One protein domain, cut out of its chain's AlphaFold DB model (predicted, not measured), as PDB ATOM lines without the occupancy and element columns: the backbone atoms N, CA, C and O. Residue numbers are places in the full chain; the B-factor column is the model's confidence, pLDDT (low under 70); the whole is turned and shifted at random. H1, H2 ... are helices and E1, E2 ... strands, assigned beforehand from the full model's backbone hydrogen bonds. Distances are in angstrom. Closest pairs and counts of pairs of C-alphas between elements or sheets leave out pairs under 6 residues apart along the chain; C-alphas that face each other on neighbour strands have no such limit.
ATOM      1  N   ASP A   4      36.229 -34.272 -24.789       85.44
ATOM      2  CA  ASP A   4      34.875 -34.267 -24.219       85.44
ATOM      3  C   ASP A   4      34.306 -32.856 -24.066       85.44
ATOM      4  O   ASP A   4      33.146 -32.615 -24.391       85.44
ATOM      5  N   LEU A   5      35.131 -31.897 -23.630       87.75
ATOM      6  CA  LEU A   5      34.707 -30.505 -23.492       87.75
ATOM      7  C   LEU A   5      34.454 -29.857 -24.858       87.75
ATOM      8  O   LEU A   5      33.508 -29.086 -25.001       87.75
ATOM      9  N   LEU A   6      35.279 -30.176 -25.863       87.19
ATOM     10  CA  LEU A   6      35.037 -29.740 -27.238       87.19
ATOM     11  C   LEU A   6      33.728 -30.328 -27.763       87.19
ATOM     12  O   LEU A   6      32.891 -29.586 -28.262       87.19
ATOM     13  N   ASN A   7      33.528 -31.635 -27.616       85.56
ATOM     14  CA  ASN A   7      32.318 -32.307 -28.078       85.56
ATOM     15  C   ASN A   7      31.070 -31.720 -27.410       85.56
ATOM     16  O   ASN A   7      30.136 -31.350 -28.114       85.56
ATOM     17  N   GLY A   8      31.089 -31.526 -26.089       89.06
ATOM     18  CA  GLY A   8      29.986 -30.892 -25.364       89.06
ATOM     19  C   GLY A   8      29.704 -29.458 -25.826       89.06
ATOM     20  O   GLY A   8      28.543 -29.070 -25.950       89.06
ATOM     21  N   LEU A   9      30.742 -28.676 -26.154       91.12
ATOM     22  CA  LEU A   9      30.571 -27.354 -26.765       91.12
ATOM     23  C   LEU A   9      29.871 -27.454 -28.126       91.12
ATOM     24  O   LEU A   9      28.920 -26.719 -28.376       91.12
ATOM     25  N   LEU A  10      30.337 -28.341 -29.007       90.06
ATOM     26  CA  LEU A  10      29.783 -28.498 -30.354       90.06
ATOM     27  C   LEU A  10      28.327 -28.986 -30.312       90.06
ATOM     28  O   LEU A  10      27.485 -28.437 -31.022       90.06
ATOM     29  N   GLU A  11      28.021 -29.963 -29.454       90.50
ATOM     30  CA  GLU A  11      26.662 -30.462 -29.203       90.50
ATOM     31  C   GLU A  11      25.751 -29.342 -28.683       90.50
ATOM     32  O   GLU A  11      24.664 -29.126 -29.222       90.50
ATOM     33  N   GLY A  12      26.217 -28.567 -27.698       92.62
ATOM     34  CA  GLY A  12      25.472 -27.438 -27.141       92.62
ATOM     35  C   GLY A  12      25.194 -26.336 -28.166       92.62
ATOM     36  O   GLY A  12      24.070 -25.842 -28.255       92.62
ATOM     37  N   LEU A  13      26.186 -25.980 -28.990       92.81
ATOM     38  CA  LEU A  13      26.014 -25.006 -30.071       92.81
ATOM     39  C   LEU A  13      25.036 -25.515 -31.136       92.81
ATOM     40  O   LEU A  13      24.186 -24.752 -31.594       92.81
ATOM     41  N   HIS A  14      25.111 -26.798 -31.511       91.75
ATOM     42  CA  HIS A  14      24.159 -27.389 -32.451       91.75
ATOM     43  C   HIS A  14      22.729 -27.343 -31.902       91.75
ATOM     44  O   HIS A  14      21.820 -26.858 -32.577       91.75
ATOM     45  N   ALA A  15      22.541 -27.787 -30.656       93.06
ATOM     46  CA  ALA A  15      21.249 -27.798 -29.983       93.06
ATOM     47  C   ALA A  15      20.663 -26.386 -29.843       93.06
ATOM     48  O   ALA A  15      19.474 -26.194 -30.086       93.06
ATOM     49  N   ALA A  16      21.490 -25.383 -29.532       94.00
ATOM     50  CA  ALA A  16      21.059 -23.991 -29.458       94.00
ATOM     51  C   ALA A  16      20.536 -23.473 -30.807       94.00
ATOM     52  O   ALA A  16      19.492 -22.824 -30.852       94.00
ATOM     53  N   GLN A  17      21.211 -23.795 -31.916       94.12
ATOM     54  CA  GLN A  17      20.729 -23.419 -33.249       94.12
ATOM     55  C   GLN A  17      19.427 -24.130 -33.614       94.12
ATOM     56  O   GLN A  17      18.498 -23.491 -34.101       94.12
ATOM     57  N   GLN A  18      19.327 -25.434 -33.353       93.31
ATOM     58  CA  GLN A  18      18.099 -26.185 -33.617       93.31
ATOM     59  C   GLN A  18      16.931 -25.676 -32.761       93.31
ATOM     60  O   GLN A  18      15.825 -25.507 -33.272       93.31
ATOM     61  N   GLY A  19      17.183 -25.361 -31.487       95.38
ATOM     62  CA  GLY A  19      16.200 -24.774 -30.579       95.38
ATOM     63  C   GLY A  19      15.751 -23.384 -31.025       95.38
ATOM     64  O   GLY A  19      14.553 -23.111 -31.047       95.38
ATOM     65  N   LEU A  20      16.684 -22.530 -31.459       96.31
ATOM     66  CA  LEU A  20      16.351 -21.224 -32.028       96.31
ATOM     67  C   LEU A  20      15.501 -21.373 -33.295       96.31
ATOM     68  O   LEU A  20      14.487 -20.696 -33.423       96.31
ATOM     69  N   ARG A  21      15.863 -22.285 -34.205       96.12
ATOM     70  CA  ARG A  21      15.070 -22.569 -35.410       96.12
ATOM     71  C   ARG A  21      13.651 -23.014 -35.060       96.12
ATOM     72  O   ARG A  21      12.697 -22.478 -35.611       96.12
ATOM     73  N   ALA A  22      13.512 -23.957 -34.127       95.88
ATOM     74  CA  ALA A  22      12.214 -24.455 -33.680       95.88
ATOM     75  C   ALA A  22      11.359 -23.346 -33.045       95.88
ATOM     76  O   ALA A  22      10.171 -23.245 -33.341       95.88
ATOM     77  N   LEU A  23      11.967 -22.477 -32.231       97.19
ATOM     78  CA  LEU A  23      11.294 -21.311 -31.658       97.19
ATOM     79  C   LEU A  23      10.818 -20.346 -32.750       97.19
ATOM     80  O   LEU A  23       9.661 -19.940 -32.748       97.19
ATOM     81  N   LEU A  24      11.686 -19.997 -33.702       96.75
ATOM     82  CA  LEU A  24      11.340 -19.099 -34.808       96.75
ATOM     83  C   LEU A  24      10.229 -19.683 -35.691       96.75
ATOM     84  O   LEU A  24       9.358 -18.942 -36.141       96.75
ATOM     85  N   HIS A  25      10.222 -20.999 -35.898       96.94
ATOM     86  CA  HIS A  25       9.151 -21.695 -36.607       96.94
ATOM     87  C   HIS A  25       7.826 -21.623 -35.841       96.94
ATOM     88  O   HIS A  25       6.812 -21.235 -36.414       96.94
ATOM     89  N   ALA A  26       7.842 -21.890 -34.531       97.25
ATOM     90  CA  ALA A  26       6.658 -21.781 -33.678       97.25
ATOM     91  C   ALA A  26       6.082 -20.351 -33.630       97.25
ATOM     92  O   ALA A  26       4.875 -20.176 -33.492       97.25
ATOM     93  N   LEU A  27       6.933 -19.331 -33.781       97.38
ATOM     94  CA  LEU A  27       6.537 -17.922 -33.883       97.38
ATOM     95  C   LEU A  27       6.085 -17.505 -35.298       97.38
ATOM     96  O   LEU A  27       5.700 -16.354 -35.498       97.38
ATOM     97  N   GLY A  28       6.136 -18.407 -36.287       96.38
ATOM     98  CA  GLY A  28       5.751 -18.141 -37.677       96.38
ATOM     99  C   GLY A  28       6.793 -17.373 -38.501       96.38
ATOM    100  O   GLY A  28       6.482 -16.902 -39.591       96.38
ATOM    101  N   TRP A  29       8.026 -17.224 -38.006       96.12
ATOM    102  CA  TRP A  29       9.113 -16.491 -38.678       96.12
ATOM    103  C   TRP A  29      10.041 -17.384 -39.509       96.12
ATOM    104  O   TRP A  29      10.880 -16.880 -40.252       96.12
ATOM    105  N   ALA A  30       9.897 -18.702 -39.392       96.06
ATOM    106  CA  ALA A  30      10.633 -19.685 -40.175       96.06
ATOM    107  C   ALA A  30       9.645 -20.659 -40.836       96.06
ATOM    108  O   ALA A  30       9.342 -21.698 -40.246       96.06
ATOM    109  N   PRO A  31       9.085 -20.332 -42.017       96.38
ATOM    110  CA  PRO A  31       8.142 -21.214 -42.697       96.38
ATOM    111  C   PRO A  31       8.818 -22.518 -43.127       96.38
ATOM    112  O   PRO A  31      10.048 -22.584 -43.255       96.38
ATOM    113  N   ASP A  32       8.005 -23.539 -43.386       97.00
ATOM    114  CA  ASP A  32       8.493 -24.779 -43.973       97.00
ATOM    115  C   ASP A  32       8.903 -24.554 -45.425       97.00
ATOM    116  O   ASP A  32       8.158 -23.999 -46.234       97.00
ATOM    117  N   VAL A  33      10.099 -25.020 -45.761       96.00
ATOM    118  CA  VAL A  33      10.630 -25.042 -47.121       96.00
ATOM    119  C   VAL A  33      11.146 -26.458 -47.353       96.00
ATOM    120  O   VAL A  33      11.814 -27.019 -46.491       96.00
ATOM    121  N   HIS A  34      10.813 -27.090 -48.478       95.56
ATOM    122  CA  HIS A  34      11.229 -28.478 -48.757       95.56
ATOM    123  C   HIS A  34      10.838 -29.483 -47.650       95.56
ATOM    124  O   HIS A  34      11.581 -30.415 -47.341       95.56
ATOM    125  N   GLY A  35       9.677 -29.265 -47.018       94.38
ATOM    126  CA  GLY A  35       9.121 -30.148 -45.988       94.38
ATOM    127  C   GLY A  35       9.779 -30.054 -44.607       94.38
ATOM    128  O   GLY A  35       9.538 -30.926 -43.776       94.38
ATOM    129  N   GLN A  36      10.621 -29.045 -44.355       95.75
ATOM    130  CA  GLN A  36      11.244 -28.811 -43.049       95.75
ATOM    131  C   GLN A  36      11.262 -27.312 -42.700       95.75
ATOM    132  O   GLN A  36      11.341 -26.483 -43.610       95.75
ATOM    133  N   PRO A  37      11.254 -26.944 -41.404       96.88
ATOM    134  CA  PRO A  37      11.354 -25.548 -40.997       96.88
ATOM    135  C   PRO A  37      12.664 -24.920 -41.461       96.88
ATOM    136  O   PRO A  37      13.743 -25.439 -41.150       96.88
ATOM    137  N   SER A  38      12.567 -23.786 -42.146       97.06
ATOM    138  CA  SER A  38      13.734 -23.076 -42.671       97.06
ATOM    139  C   SER A  38      14.608 -22.441 -41.583       97.06
ATOM    140  O   SER A  38      14.200 -22.229 -40.442       97.06
ATOM    141  N   TRP A  39      15.846 -22.113 -41.939       96.75
ATOM    142  CA  TRP A  39      16.706 -21.207 -41.189       96.75
ATOM    143  C   TRP A  39      16.571 -19.783 -41.756       96.75
ATOM    144  O   TRP A  39      17.040 -19.531 -42.867       96.75
ATOM    145  N   PRO A  40      15.941 -18.837 -41.035       95.25
ATOM    146  CA  PRO A  40      15.588 -17.530 -41.599       95.25
ATOM    147  C   PRO A  40      16.723 -16.492 -41.532       95.25
ATOM    148  O   PRO A  40      16.579 -15.385 -42.046       95.25
ATOM    149  N   LEU A  41      17.846 -16.806 -40.876       95.25
ATOM    150  CA  LEU A  41      18.959 -15.872 -40.680       95.25
ATOM    151  C   LEU A  41      20.034 -16.063 -41.756       95.25
ATOM    152  O   LEU A  41      20.369 -17.184 -42.120       95.25
ATOM    153  N   ALA A  42      20.662 -14.970 -42.197       94.75
ATOM    154  CA  ALA A  42      21.724 -15.012 -43.214       94.75
ATOM    155  C   ALA A  42      22.999 -15.757 -42.768       94.75
ATOM    156  O   ALA A  42      23.839 -16.111 -43.595       94.75
ATOM    157  N   HIS A  43      23.162 -15.974 -41.462       95.31
ATOM    158  CA  HIS A  43      24.336 -16.613 -40.880       95.31
ATOM    159  C   HIS A  43      23.934 -17.715 -39.912       95.31
ATOM    160  O   HIS A  43      22.897 -17.633 -39.251       95.31
ATOM    161  N   ARG A  44      24.804 -18.713 -39.799       94.25
ATOM    162  CA  ARG A  44      24.779 -19.746 -38.765       94.25
ATOM    163  C   ARG A  44      26.114 -19.773 -38.035       94.25
ATOM    164  O   ARG A  44      27.117 -19.283 -38.549       94.25
ATOM    165  N   ILE A  45      26.141 -20.402 -36.874       92.62
ATOM    166  CA  ILE A  45      27.365 -20.746 -36.160       92.62
ATOM    167  C   ILE A  45      28.137 -21.794 -36.976       92.62
ATOM    168  O   ILE A  45      27.592 -22.812 -37.418       92.62
ATOM    169  N   ALA A  46      29.416 -21.511 -37.191       87.38
ATOM    170  CA  ALA A  46      30.376 -22.338 -37.898       87.38
ATOM    171  C   ALA A  46      31.195 -23.148 -36.890       87.38
ATOM    172  O   ALA A  46      32.148 -22.654 -36.285       87.38
ATOM    173  N   ALA A  47      30.812 -24.404 -36.680       85.00
ATOM    174  CA  ALA A  47      31.552 -25.305 -35.808       85.00
ATOM    175  C   ALA A  47      32.822 -25.864 -36.467       85.00
ATOM    176  O   ALA A  47      33.719 -26.346 -35.777       85.00
ATOM    177  N   GLU A  48      32.933 -25.764 -37.793       84.31
ATOM    178  CA  GLU A  48      34.054 -26.266 -38.585       84.31
ATOM    179  C   GLU A  48      35.393 -25.715 -38.074       84.31
ATOM    180  O   GLU A  48      36.360 -26.462 -37.927       84.31
ATOM    181  N   MET A  49      35.438 -24.419 -37.750       83.56
ATOM    182  CA  MET A  49      36.650 -23.753 -37.264       83.56
ATOM    183  C   MET A  49      36.989 -24.120 -35.815       83.56
ATOM    184  O   MET A  49      38.163 -24.139 -35.451       83.56
ATOM    185  N   LEU A  50      35.988 -24.461 -34.996       84.75
ATOM    186  CA  LEU A  50      36.184 -24.882 -33.603       84.75
ATOM    187  C   LEU A  50      36.832 -26.264 -33.508       84.75
ATOM    188  O   LEU A  50      37.607 -26.514 -32.587       84.75
ATOM    189  N   VAL A  51      36.535 -27.144 -34.469       82.50
ATOM    190  CA  VAL A  51      37.165 -28.467 -34.579       82.50
ATOM    191  C   VAL A  51      38.634 -28.346 -34.995       82.50
ATOM    192  O   VAL A  51      39.466 -29.125 -34.538       82.50
ATOM    193  N   VAL A  52      38.963 -27.372 -35.848       82.38
ATOM    194  CA  VAL A  52      40.323 -27.187 -36.383       82.38
ATOM    195  C   VAL A  52      41.236 -26.442 -35.403       82.38
ATOM    196  O   VAL A  52      42.408 -26.794 -35.281       82.38
ATOM    197  N   ASP A  53      40.723 -25.435 -34.689       85.19
ATOM    198  CA  ASP A  53      41.514 -24.596 -33.783       85.19
ATOM    199  C   ASP A  53      41.005 -24.670 -32.329       85.19
ATOM    200  O   ASP A  53      40.062 -23.992 -31.909       85.19
ATOM    201  N   ALA A  54      41.715 -25.446 -31.505       86.06
ATOM    202  CA  ALA A  54      41.437 -25.568 -30.074       86.06
ATOM    203  C   ALA A  54      41.658 -24.256 -29.286       86.06
ATOM    204  O   ALA A  54      41.129 -24.088 -28.183       86.06
ATOM    205  N   GLY A  55      42.467 -23.325 -29.799       88.62
ATOM    206  CA  GLY A  55      42.594 -21.967 -29.272       88.62
ATOM    207  C   GLY A  55      41.320 -21.162 -29.499       88.62
ATOM    208  O   GLY A  55      40.826 -20.531 -28.561       88.62
ATOM    209  N   HIS A  56      40.748 -21.248 -30.699       89.94
ATOM    210  CA  HIS A  56      39.477 -20.612 -31.030       89.94
ATOM    211  C   HIS A  56      38.327 -21.147 -30.167       89.94
ATOM    212  O   HIS A  56      37.611 -20.366 -29.539       89.94
ATOM    213  N   ALA A  57      38.219 -22.468 -30.017       90.75
ATOM    214  CA  ALA A  57      37.193 -23.079 -29.172       90.75
ATOM    215  C   ALA A  57      37.294 -22.673 -27.687       90.75
ATOM    216  O   ALA A  57      36.274 -22.414 -27.045       90.75
ATOM    217  N   ARG A  58      38.511 -22.510 -27.142       92.62
ATOM    218  CA  ARG A  58      38.705 -21.960 -25.785       92.62
ATOM    219  C   ARG A  58      38.208 -20.522 -25.651       92.62
ATOM    220  O   ARG A  58      37.658 -20.181 -24.607       92.62
ATOM    221  N   ARG A  59      38.384 -19.684 -26.681       93.44
ATOM    222  CA  ARG A  59      37.853 -18.308 -26.681       93.44
ATOM    223  C   ARG A  59      36.330 -18.307 -26.670       93.44
ATOM    224  O   ARG A  59      35.747 -17.594 -25.864       93.44
ATOM    225  N   VAL A  60      35.697 -19.156 -27.485       94.00
ATOM    226  CA  VAL A  60      34.232 -19.315 -27.481       94.00
ATOM    227  C   VAL A  60      33.731 -19.751 -26.104       94.00
ATOM    228  O   VAL A  60      32.835 -19.112 -25.561       94.00
ATOM    229  N   LEU A  61      34.343 -20.772 -25.496       94.25
ATOM    230  CA  LEU A  61      33.995 -21.202 -24.137       94.25
ATOM    231  C   LEU A  61      34.171 -20.086 -23.105       94.25
ATOM    232  O   LEU A  61      33.292 -19.882 -22.273       94.25
ATOM    233  N   GLY A  62      35.278 -19.344 -23.173       95.25
ATOM    234  CA  GLY A  62      35.519 -18.194 -22.305       95.25
ATOM    235  C   GLY A  62      34.450 -17.111 -22.465       95.25
ATOM    236  O   GLY A  62      33.919 -16.627 -21.470       95.25
ATOM    237  N   ALA A  63      34.072 -16.778 -23.701       95.25
ATOM    238  CA  ALA A  63      33.020 -15.805 -23.985       95.25
ATOM    239  C   ALA A  63      31.646 -16.269 -23.465       95.25
ATOM    240  O   ALA A  63      30.921 -15.481 -22.857       95.25
ATOM    241  N   LEU A  64      31.307 -17.553 -23.632       95.25
ATOM    242  CA  LEU A  64      30.082 -18.143 -23.080       95.25
ATOM    243  C   LEU A  64      30.078 -18.115 -21.545       95.25
ATOM    244  O   LEU A  64      29.071 -17.741 -20.950       95.25
ATOM    245  N   ALA A  65      31.204 -18.437 -20.901       96.19
ATOM    246  CA  ALA A  65      31.340 -18.384 -19.447       96.19
ATOM    247  C   ALA A  65      31.192 -16.951 -18.905       96.19
ATOM    248  O   ALA A  65      30.440 -16.731 -17.955       96.19
ATOM    249  N   CYS A  66      31.838 -15.966 -19.538       97.69
ATOM    250  CA  CYS A  66      31.672 -14.549 -19.201       97.69
ATOM    251  C   CYS A  66      30.219 -14.089 -19.386       97.69
ATOM    252  O   CYS A  66      29.680 -13.395 -18.527       97.69
ATOM    253  N   THR A  67      29.562 -14.521 -20.466       96.25
ATOM    254  CA  THR A  67      28.147 -14.214 -20.721       96.25
ATOM    255  C   THR A  67      27.249 -14.813 -19.637       96.25
ATOM    256  O   THR A  67      26.415 -14.107 -19.073       96.25
ATOM    257  N   GLY A  68      27.455 -16.082 -19.277       96.00
ATOM    258  CA  GLY A  68      26.723 -16.740 -18.192       96.00
ATOM    259  C   GLY A  68      26.919 -16.045 -16.842       96.00
ATOM    260  O   GLY A  68      25.945 -15.765 -16.147       96.00
ATOM    261  N   ALA A  69      28.159 -15.686 -16.498       96.88
ATOM    262  CA  ALA A  69      28.465 -14.944 -15.275       96.88
ATOM    263  C   ALA A  69      27.779 -13.568 -15.246       96.88
ATOM    264  O   ALA A  69      27.191 -13.193 -14.232       96.88
ATOM    265  N   ALA A  70      27.792 -12.836 -16.363       97.19
ATOM    266  CA  ALA A  70      27.103 -11.556 -16.481       97.19
ATOM    267  C   ALA A  70      25.581 -11.699 -16.303       97.19
ATOM    268  O   ALA A  70      24.980 -10.905 -15.581       97.19
ATOM    269  N   LEU A  71      24.958 -12.733 -16.884       97.00
ATOM    270  CA  LEU A  71      23.528 -13.010 -16.702       97.00
ATOM    271  C   LEU A  71      23.181 -13.329 -15.242       97.00
ATOM    272  O   LEU A  71      22.183 -12.821 -14.733       97.00
ATOM    273  N   VAL A  72      24.015 -14.107 -14.543       96.50
ATOM    274  CA  VAL A  72      23.839 -14.387 -13.107       96.50
ATOM    275  C   VAL A  72      23.952 -13.103 -12.281       96.50
ATOM    276  O   VAL A  72      23.102 -12.848 -11.431       96.50
ATOM    277  N   LEU A  73      24.949 -12.256 -12.554       96.31
ATOM    278  CA  LEU A  73      25.110 -10.964 -11.875       96.31
ATOM    279  C   LEU A  73      23.902 -10.042 -12.094       96.31
ATOM    280  O   LEU A  73      23.425  -9.423 -11.142       96.31
ATOM    281  N   LEU A  74      23.377  -9.979 -13.321       95.00
ATOM    282  CA  LEU A  74      22.174  -9.208 -13.640       95.00
ATOM    283  C   LEU A  74      20.931  -9.778 -12.947       95.00
ATOM    284  O   LEU A  74      20.139  -9.011 -12.405       95.00
ATOM    285  N   ALA A  75      20.777 -11.102 -12.894       94.69
ATOM    286  CA  ALA A  75      19.675 -11.745 -12.183       94.69
ATOM    287  C   ALA A  75      19.721 -11.456 -10.671       94.69
ATOM    288  O   ALA A  75      18.694 -11.130 -10.079       94.69
ATOM    289  N   LEU A  76      20.909 -11.492 -10.056       94.44
ATOM    290  CA  LEU A  76      21.121 -11.130  -8.646       94.44
ATOM    291  C   LEU A  76      20.914  -9.629  -8.378       94.44
ATOM    292  O   LEU A  76      20.520  -9.240  -7.277       94.44
ATOM    293  N   ALA A  77      21.139  -8.774  -9.379       93.25
ATOM    294  CA  ALA A  77      20.906  -7.336  -9.279       93.25
ATOM    295  C   ALA A  77      19.413  -6.973  -9.170       93.25
ATOM    296  O   ALA A  77      19.085  -5.953  -8.559       93.25
ATOM    297  N   LEU A  78      18.511  -7.792  -9.732       92.56
ATOM    298  CA  LEU A  78      17.062  -7.542  -9.749       92.56
ATOM    299  C   LEU A  78      16.434  -7.458  -8.340       92.56
ATOM    300  O   LEU A  78      15.770  -6.455  -8.059       92.56
ATOM    301  N   PRO A  79      16.630  -8.434  -7.426       94.62
ATOM    302  CA  PRO A  79      16.052  -8.370  -6.082       94.62
ATOM    303  C   PRO A  79      16.801  -7.414  -5.135       94.62
ATOM    304  O   PRO A  79      16.223  -6.921  -4.163       94.62
ATOM    305  N   TRP A  80      18.080  -7.110  -5.385       91.81
ATOM    306  CA  TRP A  80      18.920  -6.340  -4.459       91.81
ATOM    307  C   TRP A  80      19.008  -4.850  -4.802       91.81
ATOM    308  O   TRP A  80      19.998  -4.360  -5.346       91.81
ATOM    309  N   ARG A  81      18.008  -4.077  -4.355       87.88
ATOM    310  CA  ARG A  81      17.910  -2.618  -4.583       87.88
ATOM    311  C   ARG A  81      19.179  -1.814  -4.259       87.88
ATOM    312  O   ARG A  81      19.445  -0.838  -4.953       87.88
ATOM    313  N   ARG A  82      19.949  -2.198  -3.232       90.94
ATOM    314  CA  ARG A  82      21.198  -1.512  -2.838       90.94
ATOM    315  C   ARG A  82      22.412  -1.918  -3.687       90.94
ATOM    316  O   ARG A  82      23.290  -1.093  -3.899       90.94
ATOM    317  N   ALA A  83      22.447  -3.153  -4.193       90.25
ATOM    318  CA  ALA A  83      23.565  -3.698  -4.970       90.25
ATOM    319  C   ALA A  83      23.312  -3.709  -6.492       90.25
ATOM    320  O   ALA A  83      24.186  -4.107  -7.257       90.25
ATOM    321  N   ARG A  84      22.145  -3.240  -6.956       94.19
ATOM    322  CA  ARG A  84      21.745  -3.282  -8.373       94.19
ATOM    323  C   ARG A  84      22.766  -2.664  -9.331       94.19
ATOM    324  O   ARG A  84      23.117  -3.266 -10.337       94.19
ATOM    325  N   TRP A  85      23.243  -1.463  -9.015       95.06
ATOM    326  CA  TRP A  85      24.146  -0.696  -9.866       95.06
ATOM    327  C   TRP A  85      25.576  -1.244  -9.848       95.06
ATOM    328  O   TRP A  85      26.117  -1.418 -10.938       95.06
ATOM    329  N   PRO A  86      26.184  -1.590  -8.692       95.44
ATOM    330  CA  PRO A  86      27.504  -2.220  -8.711       95.44
ATOM    331  C   PRO A  86      27.488  -3.596  -9.391       95.44
ATOM    332  O   PRO A  86      28.404  -3.892 -10.150       95.44
ATOM    333  N   LEU A  87      26.440  -4.412  -9.207       95.06
ATOM    334  CA  LEU A  87      26.324  -5.704  -9.898       95.06
ATOM    335  C   LEU A  87      26.129  -5.545 -11.409       95.06
ATOM    336  O   LEU A  87      26.752  -6.273 -12.177       95.06
ATOM    337  N   ALA A  88      25.328  -4.571 -11.849       94.38
ATOM    338  CA  ALA A  88      25.181  -4.260 -13.270       94.38
ATOM    339  C   ALA A  88      26.489  -3.735 -13.890       94.38
ATOM    340  O   ALA A  88      26.851  -4.144 -14.991       94.38
ATOM    341  N   ALA A  89      27.230  -2.878 -13.176       96.31
ATOM    342  CA  ALA A  89      28.535  -2.395 -13.623       96.31
ATOM    343  C   ALA A  89      29.558  -3.540 -13.719       96.31
ATOM    344  O   ALA A  89      30.312  -3.623 -14.692       96.31
ATOM    345  N   LEU A  90      29.548  -4.466 -12.755       96.88
ATOM    346  CA  LEU A  90      30.388  -5.660 -12.793       96.88
ATOM    347  C   LEU A  90      30.018  -6.568 -13.972       96.88
ATOM    348  O   LEU A  90      30.907  -6.992 -14.703       96.88
ATOM    349  N   ALA A  91      28.726  -6.811 -14.210       96.88
ATOM    350  CA  ALA A  91      28.258  -7.580 -15.364       96.88
ATOM    351  C   ALA A  91      28.714  -6.951 -16.692       96.88
ATOM    352  O   ALA A  91      29.236  -7.651 -17.559       96.88
ATOM    353  N   ALA A  92      28.594  -5.626 -16.827       96.75
ATOM    354  CA  ALA A  92      29.087  -4.899 -17.994       96.75
ATOM    355  C   ALA A  92      30.609  -5.042 -18.156       96.75
ATOM    356  O   ALA A  92      31.090  -5.291 -19.258       96.75
ATOM    357  N   THR A  93      31.365  -4.958 -17.058       97.38
ATOM    358  CA  THR A  93      32.828  -5.113 -17.067       97.38
ATOM    359  C   THR A  93      33.234  -6.519 -17.515       97.38
ATOM    360  O   THR A  93      34.111  -6.664 -18.363       97.38
ATOM    361  N   VAL A  94      32.553  -7.553 -17.009       97.31
ATOM    362  CA  VAL A  94      32.767  -8.950 -17.417       97.31
ATOM    363  C   VAL A  94      32.524  -9.130 -18.918       97.31
ATOM    364  O   VAL A  94      33.309  -9.808 -19.573       97.31
ATOM    365  N   LEU A  95      31.483  -8.505 -19.478       96.81
ATOM    366  CA  LEU A  95      31.200  -8.570 -20.914       96.81
ATOM    367  C   LEU A  95      32.229  -7.800 -21.750       96.81
ATOM    368  O   LEU A  95      32.650  -8.297 -22.789       96.81
ATOM    369  N   VAL A  96      32.673  -6.619 -21.317       96.75
ATOM    370  CA  VAL A  96      33.684  -5.828 -22.047       96.75
ATOM    371  C   VAL A  96      35.031  -6.551 -22.096       96.75
ATOM    372  O   VAL A  96      35.702  -6.526 -23.124       96.75
ATOM    373  N   LEU A  97      35.412  -7.222 -21.007       96.50
ATOM    374  CA  LEU A  97      36.680  -7.950 -20.899       96.50
ATOM    375  C   LEU A  97      36.607  -9.400 -21.407       96.50
ATOM    376  O   LEU A  97      37.608 -10.116 -21.354       96.50
ATOM    377  N   ALA A  98      35.443  -9.856 -21.879       96.12
ATOM    378  CA  ALA A  98      35.278 -11.221 -22.356       96.12
ATOM    379  C   ALA A  98      36.118 -11.482 -23.626       96.12
ATOM    380  O   ALA A  98      36.278 -10.596 -24.470       96.12
ATOM    381  N   PRO A  99      36.638 -12.710 -23.812       95.50
ATOM    382  CA  PRO A  99      37.473 -13.060 -24.959       95.50
ATOM    383  C   PRO A  99      36.624 -13.317 -26.216       95.50
ATOM    384  O   PRO A  99      36.540 -14.448 -26.699       95.50
ATOM    385  N   TRP A 100      35.979 -12.274 -26.745       94.50
ATOM    386  CA  TRP A 100      35.065 -12.391 -27.880       94.50
ATOM    387  C   TRP A 100      35.762 -12.978 -29.121       94.50
ATOM    388  O   TRP A 100      36.777 -12.443 -29.580       94.50
ATOM    389  N   PRO A 101      35.242 -14.080 -29.689       92.88
ATOM    390  CA  PRO A 101      35.758 -14.626 -30.936       92.88
ATOM    391  C   PRO A 101      35.468 -13.658 -32.097       92.88
ATOM    392  O   PRO A 101      34.401 -13.042 -32.133       92.88
ATOM    393  N   PRO A 102      36.370 -13.530 -33.085       91.38
ATOM    394  CA  PRO A 102      36.078 -12.735 -34.270       91.38
ATOM    395  C   PRO A 102      34.916 -13.365 -35.052       91.38
ATOM    396  O   PRO A 102      34.909 -14.569 -35.310       91.38
ATOM    397  N   ALA A 103      33.947 -12.539 -35.459       89.31
ATOM    398  CA  ALA A 103      32.690 -13.004 -36.050       89.31
ATOM    399  C   ALA A 103      32.885 -13.893 -37.292       89.31
ATOM    400  O   ALA A 103      32.179 -14.879 -37.439       89.31
ATOM    401  N   HIS A 104      33.877 -13.607 -38.140       88.75
ATOM    402  CA  HIS A 104      34.155 -14.390 -39.353       88.75
ATOM    403  C   HIS A 104      34.703 -15.806 -39.087       88.75
ATOM    404  O   HIS A 104      34.755 -16.610 -40.011       88.75
ATOM    405  N   LEU A 105      35.144 -16.104 -37.858       88.81
ATOM    406  CA  LEU A 105      35.541 -17.458 -37.451       88.81
ATOM    407  C   LEU A 105      34.403 -18.212 -36.757       88.81
ATOM    408  O   LEU A 105      34.419 -19.439 -36.739       88.81
ATOM    409  N   LEU A 106      33.423 -17.487 -36.205       89.25
ATOM    410  CA  LEU A 106      32.273 -18.068 -35.515       89.25
ATOM    411  C   LEU A 106      31.050 -18.216 -36.425       89.25
ATOM    412  O   LEU A 106      30.212 -19.068 -36.160       89.25
ATOM    413  N   LEU A 107      30.918 -17.386 -37.460       92.88
ATOM    414  CA  LEU A 107      29.745 -17.332 -38.325       92.88
ATOM    415  C   LEU A 107      30.096 -17.730 -39.759       92.88
ATOM    416  O   LEU A 107      31.071 -17.246 -40.330       92.88
ATOM    417  N   ALA A 108      29.246 -18.565 -40.354       91.75
ATOM    418  CA  ALA A 108      29.271 -18.915 -41.768       91.75
ATOM    419  C   ALA A 108      27.971 -18.461 -42.452       91.75
ATOM    420  O   ALA A 108      26.922 -18.433 -41.794       91.75
ATOM    421  N   PRO A 109      28.009 -18.126 -43.757       92.94
ATOM    422  CA  PRO A 109      26.798 -17.892 -44.535       92.94
ATOM    423  C   PRO A 109      25.869 -19.103 -44.459       92.94
ATOM    424  O   PRO A 109      26.323 -20.238 -44.613       92.94
ATOM    425  N   ALA A 110      24.586 -18.851 -44.232       95.19
ATOM    426  CA  ALA A 110      23.557 -19.875 -44.169       95.19
ATOM    427  C   ALA A 110      22.574 -19.738 -45.335       95.19
ATOM    428  O   ALA A 110      22.417 -18.671 -45.929       95.19
TER     429      ALA A 110
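This is residues 4 to 110 of the 391 residues of the protein "Mono/diheme cytochrome c family protein" of Acidovorax soli (UniProt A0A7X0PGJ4). The model is an open V: one leg is the long helix H1, the other is a hairpin of two helices, H3 with the shorter H4 folded back along it, and the legs come near each other at the first turns of H1 and H3. Short H2 sits by the point of the V, and after H1 the chain returns beside that helix to a tiny two-strand pairing, E1 with E2, next to short H5. The printed part has 107 residues, with five named helices and two named strands in the order H1, E1, H2, H3, H4, H5, E2; the sheet's order is E1 - E2, antiparallel, and the class is mostly helix. The whole is loose, with a radius of gyration of the C-alphas of 17.0 A, and only just elongated, spanning 54 by 36 by 24 A.

Find C-alpha 4 at (34.875, -34.267, -24.219); from there H1, residues 4 to 26, runs 32.3 A to C-alpha 26 at (6.658, -21.781, -33.678). Next come strand E1, residues 43 to 45, 7.0 A, and H2, residues 48 to 52, 6.7 A. H3, residues 54 to 77, is the longest helix, 34.4 A. H4, residues 84 to 96, covers 18.3 A. H5, residues 103 to 106, covers 5.1 A, and E2, residues 107 to 109, covers 6.9 A and ends at C-alpha 109 at (26.798, -17.892, -44.535).

Look first at Leu 6 of H1 and Ala 57 of H3, their closest C-alphas, 7.3 A apart: these helices are close but not clearly touching, at a steep tilt of 59 degrees, the same way. The closest C-alphas of H1 and E1 are those of Leu 13 and Ile 45, 7.6 A. E1 and E2 are antiparallel neighbours at 138 degrees, with N 44 and O 108 within hydrogen-bond range at 2.9 A, as are N 108 and O 44 at 2.9 A. H2 and H3 touch only at the corner, closest at the C-alphas of Leu 50 and Ala 57, 4.9 A. H3 and H4 are a helical hairpin: residues 66 to 77 of H3 touch H4 at a shallow tilt of 10 degrees, opposite ways, closest at the C-alphas of Ala 77 and Arg 84, 4.2 A. H2 and H5 are close but not clearly touching, with the C-alphas of Met 49 and Leu 105 closest at 6.4 A. H1 and H4 are apart. In H1, H2, H3 and H4 every O i to N i+4 pair is within hydrogen-bond range; H5 is too short for such a pair.

The two C-alphas farthest apart are those of His 34 and Arg 82, 54.2 A. The printed part has no cut. The link from H1 to E1, residues 27 to 42, is long, and within it residues 32 to 33 pair antiparallel with residues 36 to 37. The mean pLDDT of the printed part is 93.3, and no printed residue is under 70.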